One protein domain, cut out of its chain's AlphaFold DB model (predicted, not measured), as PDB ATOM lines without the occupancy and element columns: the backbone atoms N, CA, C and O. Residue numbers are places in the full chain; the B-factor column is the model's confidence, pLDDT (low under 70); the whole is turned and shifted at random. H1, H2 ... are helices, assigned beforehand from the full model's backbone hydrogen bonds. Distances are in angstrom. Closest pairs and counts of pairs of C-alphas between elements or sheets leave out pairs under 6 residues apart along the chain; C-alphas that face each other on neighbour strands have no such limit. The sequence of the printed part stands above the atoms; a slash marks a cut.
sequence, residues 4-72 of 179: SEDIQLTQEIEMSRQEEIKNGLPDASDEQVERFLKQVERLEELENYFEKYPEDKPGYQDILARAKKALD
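This is residues 4 to 72 of the 179 residues of an uncharacterized protein of Scytonema sp. UIC 10036 (UniProt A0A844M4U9). Look first at the long helix H2: H1 meets it near one end as an open L, and the short H3 folds back beside H2 to make a helical hairpin. Residues 4 to 13 of H1 stick out. The printed part has 69 residues with three named helices, H1, H2, H3 in chain order, and no named strand; it is all helix, loose, with a radius of gyration of the C-alphas of 14.5 A, and flat, spanning 38 by 34 by 14 A.

Find C-alpha 30 at (357.325, 470.557, 447.320); from there H2, residues 30 to 52, runs 33.1 A. H1, residues 4 to 24, begins at (356.050, 476.838, 472.499) and runs 30.9 A. H3 is residues 61 to 71, 15.3 A, ending at (345.233, 459.907, 448.030).

H2 touches H1 with residues 30 to 37 alone; the closest C-alphas, Lys 22 and Val 33, are 6.4 A apart. Their lines are only just about perpendicular, at 73 degrees. H2 touches H3 with residues 36 to 43 alone, closest at the C-alphas of Val 40 and Leu 71, 6.2 A. This hairpin has a shallow tilt of 30 degrees, opposite ways. H1 and H3 are apart. In H1, H2 and H3 every O i to N i+4 pair is within hydrogen-bond range.

The two farthest C-alphas, Ser 4 and Gly 59, are 42.7 A apart. The printed part has no cut and no long link. In this model, residues 4 to 12 have pLDDT under 70.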
ATOM      1  N   SER A   4     354.869 477.098 473.323       63.09
ATOM      2  CA  SER A   4     356.050 476.838 472.499       63.09
ATOM      3  C   SER A   4     356.325 475.352 472.255       63.09
ATOM      4  O   SER A   4     356.800 475.009 471.178       63.09
ATOM      5  N   GLU A   5     356.023 474.484 473.223       64.31
ATOM      6  CA  GLU A   5     356.225 473.032 473.097       64.31
ATOM      7  C   GLU A   5     355.184 472.414 472.151       64.31
ATOM      8  O   GLU A   5     355.531 471.583 471.319       64.31
ATOM      9  N   ASP A   6     353.932 472.881 472.208       63.56
ATOM     10  CA  ASP A   6     352.850 472.383 471.345       63.56
ATOM     11  C   ASP A   6     353.043 472.796 469.869       63.56
ATOM     12  O   ASP A   6     352.744 472.027 468.954       63.56
ATOM     13  N   ILE A   7     353.595 473.991 469.619       67.12
ATOM     14  CA  ILE A   7     353.920 474.468 468.262       67.12
ATOM     15  C   ILE A   7     355.069 473.654 467.652       67.12
ATOM     16  O   ILE A   7     354.987 473.272 466.487       67.12
ATOM     17  N   GLN A   8     356.110 473.351 468.433       63.62
ATOM     18  CA  GLN A   8     357.238 472.539 467.968       63.62
ATOM     19  C   GLN A   8     356.815 471.103 467.641       63.62
ATOM     20  O   GLN A   8     357.163 470.600 466.576       63.62
ATOM     21  N   LEU A   9     355.994 470.480 468.494       67.62
ATOM     22  CA  LEU A   9     355.493 469.122 468.255       67.62
ATOM     23  C   LEU A   9     354.644 469.030 466.978       67.62
ATOM     24  O   LEU A   9     354.739 468.065 466.225       67.62
ATOM     25  N   THR A  10     353.811 470.043 466.732       67.88
ATOM     26  CA  THR A  10     352.939 470.088 465.548       67.88
ATOM     27  C   THR A  10     353.766 470.226 464.268       67.88
ATOM     28  O   THR A  10     353.514 469.522 463.294       67.88
ATOM     29  N   GLN A  11     354.806 471.065 464.295       65.44
ATOM     30  CA  GLN A  11     355.723 471.246 463.167       65.44
ATOM     31  C   GLN A  11     356.545 469.985 462.870       65.44
ATOM     32  O   GLN A  11     356.756 469.662 461.705       65.44
ATOM     33  N   GLU A  12     356.976 469.243 463.891       68.94
ATOM     34  CA  GLU A  12     357.698 467.976 463.704       68.94
ATOM     35  C   GLU A  12     356.821 466.888 463.064       68.94
ATOM     36  O   GLU A  12     357.272 466.190 462.154       68.94
ATOM     37  N   ILE A  13     355.556 466.772 463.477       74.56
ATOM     38  CA  ILE A  13     354.603 465.808 462.898       74.56
ATOM     39  C   ILE A  13     354.286 466.159 461.439       74.56
ATOM     40  O   ILE A  13     354.219 465.273 460.583       74.56
ATOM     41  N   GLU A  14     354.104 467.445 461.145       74.81
ATOM     42  CA  GLU A  14     353.805 467.921 459.796       74.81
ATOM     43  C   GLU A  14     354.995 467.694 458.850       74.81
ATOM     44  O   GLU A  14     354.812 467.160 457.755       74.81
ATOM     45  N   MET A  15     356.222 467.988 459.300       73.06
ATOM     46  CA  MET A  15     357.442 467.676 458.545       73.06
ATOM     47  C   MET A  15     357.595 466.168 458.300       73.06
ATOM     48  O   MET A  15     357.869 465.768 457.170       73.06
ATOM     49  N   SER A  16     357.330 465.323 459.303       85.19
ATOM     50  CA  SER A  16     357.372 463.860 459.152       85.19
ATOM     51  C   SER A  16     356.387 463.358 458.089       85.19
ATOM     52  O   SER A  16     356.733 462.511 457.267       85.19
ATOM     53  N   ARG A  17     355.158 463.892 458.055       85.25
ATOM     54  CA  ARG A  17     354.146 463.513 457.051       85.25
ATOM     55  C   ARG A  17     354.500 464.000 455.646       85.25
ATOM     56  O   ARG A  17     354.239 463.298 454.669       85.25
ATOM     57  N   GLN A  18     355.095 465.186 455.522       88.06
ATOM     58  CA  GLN A  18     355.578 465.682 454.230       88.06
ATOM     59  C   GLN A  18     356.693 464.795 453.675       88.06
ATOM     60  O   GLN A  18     356.665 464.469 452.488       88.06
ATOM     61  N   GLU A  19     357.629 464.357 454.521       87.81
ATOM     62  CA  GLU A  19     358.679 463.411 454.130       87.81
ATOM     63  C   GLU A  19     358.096 462.062 453.685       87.81
ATOM     64  O   GLU A  19     358.491 461.537 452.645       87.81
ATOM     65  N   GLU A  20     357.106 461.522 454.400       89.38
ATOM     66  CA  GLU A  20     356.419 460.283 454.008       89.38
ATOM     67  C   GLU A  20     355.741 460.394 452.633       89.38
ATOM     68  O   GLU A  20     355.900 459.510 451.785       89.38
ATOM     69  N   ILE A  21     355.025 461.493 452.376       90.12
ATOM     70  CA  ILE A  21     354.380 461.743 451.080       90.12
ATOM     71  C   ILE A  21     355.430 461.929 449.983       90.12
ATOM     72  O   ILE A  21     355.276 461.380 448.891       90.12
ATOM     73  N   LYS A  22     356.511 462.665 450.262       90.56
ATOM     74  CA  LYS A  22     357.620 462.866 449.321       90.56
ATOM     75  C   LYS A  22     358.293 461.543 448.958       90.56
ATOM     76  O   LYS A  22     358.600 461.327 447.792       90.56
ATOM     77  N   ASN A  23     358.462 460.641 449.922       87.00
ATOM     78  CA  ASN A  23     359.014 459.308 449.685       87.00
ATOM     79  C   ASN A  23     358.087 458.444 448.816       87.00
ATOM     80  O   ASN A  23     358.565 457.708 447.956       87.00
ATOM     81  N   GLY A  24     356.767 458.551 449.003       85.31
ATOM     82  CA  GLY A  24     355.781 457.872 448.153       85.31
ATOM     83  C   GLY A  24     355.651 458.473 446.747       85.31
ATOM     84  O   GLY A  24     355.299 457.775 445.796       85.31
ATOM     85  N   LEU A  25     355.957 459.765 446.599       87.81
ATOM     86  CA  LEU A  25     355.837 460.537 445.360       87.81
ATOM     87  C   LEU A  25     357.148 461.295 445.063       87.81
ATOM     88  O   LEU A  25     357.166 462.529 445.109       87.81
ATOM     89  N   PRO A  26     358.245 460.591 444.724       85.81
ATOM     90  CA  PRO A  26     359.585 461.188 444.639       85.81
ATOM     91  C   PRO A  26     359.702 462.289 443.575       85.81
ATOM     92  O   PRO A  26     360.464 463.239 443.749       85.81
ATOM     93  N   ASP A  27     358.911 462.197 442.503       90.31
ATOM     94  CA  ASP A  27     358.900 463.169 441.406       90.31
ATOM     95  C   ASP A  27     358.020 464.405 441.686       90.31
ATOM     96  O   ASP A  27     357.974 465.335 440.875       90.31
ATOM     97  N   ALA A  28     357.286 464.435 442.804       91.19
ATOM     98  CA  ALA A  28     356.441 465.569 443.157       91.19
ATOM     99  C   ALA A  28     357.289 466.750 443.655       91.19
ATOM    100  O   ALA A  28     358.169 466.598 444.500       91.19
ATOM    101  N   SER A  29     357.001 467.957 443.173       94.56
ATOM    102  CA  SER A  29     357.540 469.200 443.740       94.56
ATOM    103  C   SER A  29     357.016 469.448 445.156       94.56
ATOM    104  O   SER A  29     355.975 468.921 445.544       94.56
ATOM    105  N   ASP A  30     357.706 470.285 445.927       93.31
ATOM    106  CA  ASP A  30     357.325 470.557 447.320       93.31
ATOM    107  C   ASP A  30     355.937 471.215 447.417       93.31
ATOM    108  O   ASP A  30     355.135 470.850 448.270       93.31
ATOM    109  N   GLU A  31     355.583 472.082 446.460       94.81
ATOM    110  CA  GLU A  31     354.235 472.663 446.354       94.81
ATOM    111  C   GLU A  31     353.163 471.590 446.081       94.81
ATOM    112  O   GLU A  31     352.053 471.637 446.618       94.81
ATOM    113  N   GLN A  32     353.484 470.589 445.252       94.44
ATOM    114  CA  GLN A  32     352.582 469.463 445.002       94.44
ATOM    115  C   GLN A  32     352.412 468.595 446.249       94.44
ATOM    116  O   GLN A  32     351.284 468.189 446.527       94.44
ATOM    117  N   VAL A  33     353.487 468.348 447.003       94.44
ATOM    118  CA  VAL A  33     353.441 467.607 448.273       94.44
ATOM    119  C   VAL A  33     352.597 468.351 449.303       94.44
ATOM    120  O   VAL A  33     351.697 467.752 449.883       94.44
ATOM    121  N   GLU A  34     352.791 469.661 449.469       93.81
ATOM    122  CA  GLU A  34     351.996 470.475 450.396       93.81
ATOM    123  C   GLU A  34     350.505 470.462 450.018       93.81
ATOM    124  O   GLU A  34     349.620 470.284 450.859       93.81
ATOM    125  N   ARG A  35     350.199 470.607 448.723       95.12
ATOM    126  CA  ARG A  35     348.820 470.520 448.233       95.12
ATOM    127  C   ARG A  35     348.221 469.132 448.466       95.12
ATOM    128  O   ARG A  35     347.030 469.043 448.767       95.12
ATOM    129  N   PHE A  36     349.007 468.074 448.287       94.50
ATOM    130  CA  PHE A  36     348.574 466.697 448.495       94.50
ATOM    131  C   PHE A  36     348.309 466.420 449.978       94.50
ATOM    132  O   PHE A  36     347.249 465.895 450.309       94.50
ATOM    133  N   LEU A  37     349.194 466.869 450.874       94.56
ATOM    134  CA  LEU A  37     349.016 466.778 452.325       94.56
ATOM    135  C   LEU A  37     347.685 467.401 452.762       94.56
ATOM    136  O   LEU A  37     346.879 466.734 453.405       94.56
ATOM    137  N   LYS A  38     347.374 468.614 452.288       95.44
ATOM    138  CA  LYS A  38     346.082 469.272 452.568       95.44
ATOM    139  C   LYS A  38     344.874 468.455 452.102       95.44
ATOM    140  O   LYS A  38     343.781 468.591 452.649       95.44
ATOM    141  N   GLN A  39     345.010 467.658 451.042       95.94
ATOM    142  CA  GLN A  39     343.933 466.778 450.577       95.94
ATOM    143  C   GLN A  39     343.800 465.531 451.451       95.94
ATOM    144  O   GLN A  39     342.672 465.124 451.725       95.94
ATOM    145  N   VAL A  40     344.922 464.960 451.899       94.31
ATOM    146  CA  VAL A  40     344.952 463.841 452.851       94.31
ATOM    147  C   VAL A  40     344.295 464.253 454.168       94.31
ATOM    148  O   VAL A  40     343.368 463.581 454.609       94.31
ATOM    149  N   GLU A  41     344.669 465.401 454.732       94.12
ATOM    150  CA  GLU A  41     344.086 465.928 455.976       94.12
ATOM    151  C   GLU A  41     342.572 466.142 455.860       94.12
ATOM    152  O   GLU A  41     341.805 465.707 456.715       94.12
ATOM    153  N   ARG A  42     342.104 466.729 454.751       95.31
ATOM    154  CA  ARG A  42     340.662 466.890 454.494       95.31
ATOM    155  C   ARG A  42     339.925 465.558 454.405       95.31
ATOM    156  O   ARG A  42     338.759 465.479 454.787       95.31
ATOM    157  N   LEU A  43     340.564 464.531 453.848       95.25
ATOM    158  CA  LEU A  43     339.977 463.198 453.808       95.25
ATOM    159  C   LEU A  43     339.896 462.605 455.222       95.25
ATOM    160  O   LEU A  43     338.845 462.076 455.571       95.25
ATOM    161  N   GLU A  44     340.940 462.750 456.043       94.00
ATOM    162  CA  GLU A  44     340.934 462.328 457.453       94.00
ATOM    163  C   GLU A  44     339.818 463.033 458.246       94.00
ATOM    164  O   GLU A  44     339.057 462.388 458.968       94.00
ATOM    165  N   GLU A  45     339.651 464.348 458.080       95.38
ATOM    166  CA  GLU A  45     338.560 465.118 458.695       95.38
ATOM    167  C   GLU A  45     337.178 464.593 458.284       95.38
ATOM    168  O   GLU A  45     336.290 464.427 459.126       95.38
ATOM    169  N   LEU A  46     336.997 464.306 456.994       94.94
ATOM    170  CA  LEU A  46     335.738 463.810 456.449       94.94
ATOM    171  C   LEU A  46     335.426 462.385 456.933       94.94
ATOM    172  O   LEU A  46     334.274 462.053 457.211       94.94
ATOM    173  N   GLU A  47     336.444 461.537 457.063       93.69
ATOM    174  CA  GLU A  47     336.306 460.198 457.633       93.69
ATOM    175  C   GLU A  47     335.911 460.262 459.106       93.69
ATOM    176  O   GLU A  47     334.918 459.645 459.493       93.69
ATOM    177  N   ASN A  48     336.594 461.100 459.889       95.44
ATOM    178  CA  ASN A  48     336.248 461.362 461.283       95.44
ATOM    179  C   ASN A  48     334.818 461.905 461.436       95.44
ATOM    180  O   ASN A  48     334.130 461.582 462.407       95.44
ATOM    181  N   TYR A  49     334.346 462.728 460.494       95.81
ATOM    182  CA  TYR A  49     332.958 463.191 460.462       95.81
ATOM    183  C   TYR A  49     331.983 462.024 460.269       95.81
ATOM    184  O   TYR A  49     331.068 461.856 461.072       95.81
ATOM    185  N   PHE A  50     332.192 461.180 459.255       95.69
ATOM    186  CA  PHE A  50     331.292 460.057 458.972       95.69
ATOM    187  C   PHE A  50     331.371 458.919 459.994       95.69
ATOM    188  O   PHE A  50     330.443 458.118 460.080       95.69
ATOM    189  N   GLU A  51     332.454 458.819 460.761       94.44
ATOM    190  CA  GLU A  51     332.511 457.938 461.930       94.44
ATOM    191  C   GLU A  51     331.636 458.451 463.078       94.44
ATOM    192  O   GLU A  51     330.982 457.653 463.751       94.44
ATOM    193  N   LYS A  52     331.582 459.774 463.278       96.44
ATOM    194  CA  LYS A  52     330.719 460.414 464.283       96.44
ATOM    195  C   LYS A  52     329.245 460.438 463.867       96.44
ATOM    196  O   LYS A  52     328.388 460.296 464.734       96.44
ATOM    197  N   TYR A  53     328.976 460.593 462.572       95.88
ATOM    198  CA  TYR A  53     327.639 460.716 461.979       95.88
ATOM    199  C   TYR A  53     327.454 459.702 460.835       95.88
ATOM    200  O   TYR A  53     327.462 460.063 459.651       95.88
ATOM    201  N   PRO A  54     327.339 458.397 461.146       94.12
ATOM    202  CA  PRO A  54     327.224 457.348 460.132       94.12
ATOM    203  C   PRO A  54     325.962 457.467 459.263       94.12
ATOM    204  O   PRO A  54     325.950 456.967 458.137       94.12
ATOM    205  N   GLU A  55     324.918 458.133 459.755       95.75
ATOM    206  CA  GLU A  55     323.666 458.418 459.050       95.75
ATOM    207  C   GLU A  55     323.831 459.335 457.833       95.75
ATOM    208  O   GLU A  55     323.032 459.235 456.903       95.75
ATOM    209  N   ASP A  56     324.884 460.157 457.799       94.62
ATOM    210  CA  ASP A  56     325.170 461.091 456.700       94.62
ATOM    211  C   ASP A  56     326.033 460.461 455.596       94.62
ATOM    212  O   ASP A  56     326.191 461.013 454.507       94.62
ATOM    213  N   LYS A  57     326.611 459.285 455.861       93.06
ATOM    214  CA  LYS A  57     327.485 458.556 454.933       93.06
ATOM    215  C   LYS A  57     326.785 458.026 453.664       93.06
ATOM    216  O   LYS A  57     327.452 457.954 452.623       93.06
ATOM    217  N   PRO A  58     325.502 457.603 453.689       95.31
ATOM    218  CA  PRO A  58     324.792 457.155 452.496       95.31
ATOM    219  C   PRO A  58     324.792 458.191 451.366       95.31
ATOM    220  O   PRO A  58     324.375 459.326 451.548       95.31
ATOM    221  N   GLY A  59     325.244 457.781 450.179       92.44
ATOM    222  CA  GLY A  59     325.381 458.642 448.998       92.44
ATOM    223  C   GLY A  59     326.817 459.100 448.722       92.44
ATOM    224  O   GLY A  59     327.120 459.484 447.594       92.44
ATOM    225  N   TYR A  60     327.725 458.985 449.699       93.06
ATOM    226  CA  TYR A  60     329.127 459.397 449.557       93.06
ATOM    227  C   TYR A  60     330.117 458.231 449.472       93.06
ATOM    228  O   TYR A  60     331.302 458.466 449.242       93.06
ATOM    229  N   GLN A  61     329.673 456.977 449.621       92.81
ATOM    230  CA  GLN A  61     330.573 455.819 449.715       92.81
ATOM    231  C   GLN A  61     331.512 455.698 448.512       92.81
ATOM    232  O   GLN A  61     332.716 455.515 448.690       92.81
ATOM    233  N   ASP A  62     330.981 455.857 447.300       91.81
ATOM    234  CA  ASP A  62     331.773 455.744 446.074       91.81
ATOM    235  C   ASP A  62     332.792 456.878 445.941       91.81
ATOM    236  O   ASP A  62     333.917 456.660 445.487       91.81
ATOM    237  N   ILE A  63     332.419 458.095 446.348       93.12
ATOM    238  CA  ILE A  63     333.297 459.269 446.296       93.12
ATOM    239  C   ILE A  63     334.418 459.119 447.327       93.12
ATOM    240  O   ILE A  63     335.582 459.310 446.981       93.12
ATOM    241  N   LEU A  64     334.091 458.698 448.551       93.25
ATOM    242  CA  LEU A  64     335.069 458.412 449.603       93.25
ATOM    243  C   LEU A  64     336.033 457.300 449.188       93.25
ATOM    244  O   LEU A  64     337.241 457.446 449.342       93.25
ATOM    245  N   ALA A  65     335.525 456.212 448.609       91.62
ATOM    246  CA  ALA A  65     336.363 455.118 448.128       91.62
ATOM    247  C   ALA A  65     337.328 455.579 447.022       91.62
ATOM    248  O   ALA A  65     338.496 455.185 447.007       91.62
ATOM    249  N   ARG A  66     336.867 456.444 446.109       92.25
ATOM    250  CA  ARG A  66     337.719 457.048 445.072       92.25
ATOM    251  C   ARG A  66     338.758 457.992 445.665       92.25
ATOM    252  O   ARG A  66     339.906 457.927 445.239       92.25
ATOM    253  N   ALA A  67     338.375 458.828 446.631       93.31
ATOM    254  CA  ALA A  67     339.277 459.756 447.305       93.31
ATOM    255  C   ALA A  67     340.380 459.005 448.060       93.31
ATOM    256  O   ALA A  67     341.552 459.247 447.789       93.31
ATOM    257  N   LYS A  68     340.017 458.012 448.887       92.88
ATOM    258  CA  LYS A  68     340.969 457.113 449.564       92.88
ATOM    259  C   LYS A  68     341.954 456.497 448.574       92.88
ATOM    260  O   LYS A  68     343.156 456.557 448.772       92.88
ATOM    261  N   LYS A  69     341.452 455.954 447.461       89.81
ATOM    262  CA  LYS A  69     342.297 455.330 446.434       89.81
ATOM    263  C   LYS A  69     343.213 456.322 445.707       89.81
ATOM    264  O   LYS A  69     344.273 455.918 445.235       89.81
ATOM    265  N   ALA A  70     342.775 457.565 445.522       90.25
ATOM    266  CA  ALA A  70     343.540 458.598 444.827       90.25
ATOM    267  C   ALA A  70     344.605 459.245 445.721       90.25
ATOM    268  O   ALA A  70     345.630 459.679 445.206       90.25
ATOM    269  N   LEU A  71     344.354 459.298 447.031       92.88
ATOM    270  CA  LEU A  71     345.233 459.907 448.030       92.88
ATOM    271  C   LEU A  71     346.136 458.893 448.750       92.88
ATOM    272  O   LEU A  71     346.903 459.266 449.632       92.88
ATOM    273  N   ASP A  72     346.078 457.622 448.358       90.31
ATOM    274  CA  ASP A  72     346.974 456.571 448.836       90.31
ATOM    275  C   ASP A  72     348.359 456.707 448.176       90.31
ATOM    276  O   ASP A  72     348.624 456.153 447.107       90.31
TER     277      ASP A  72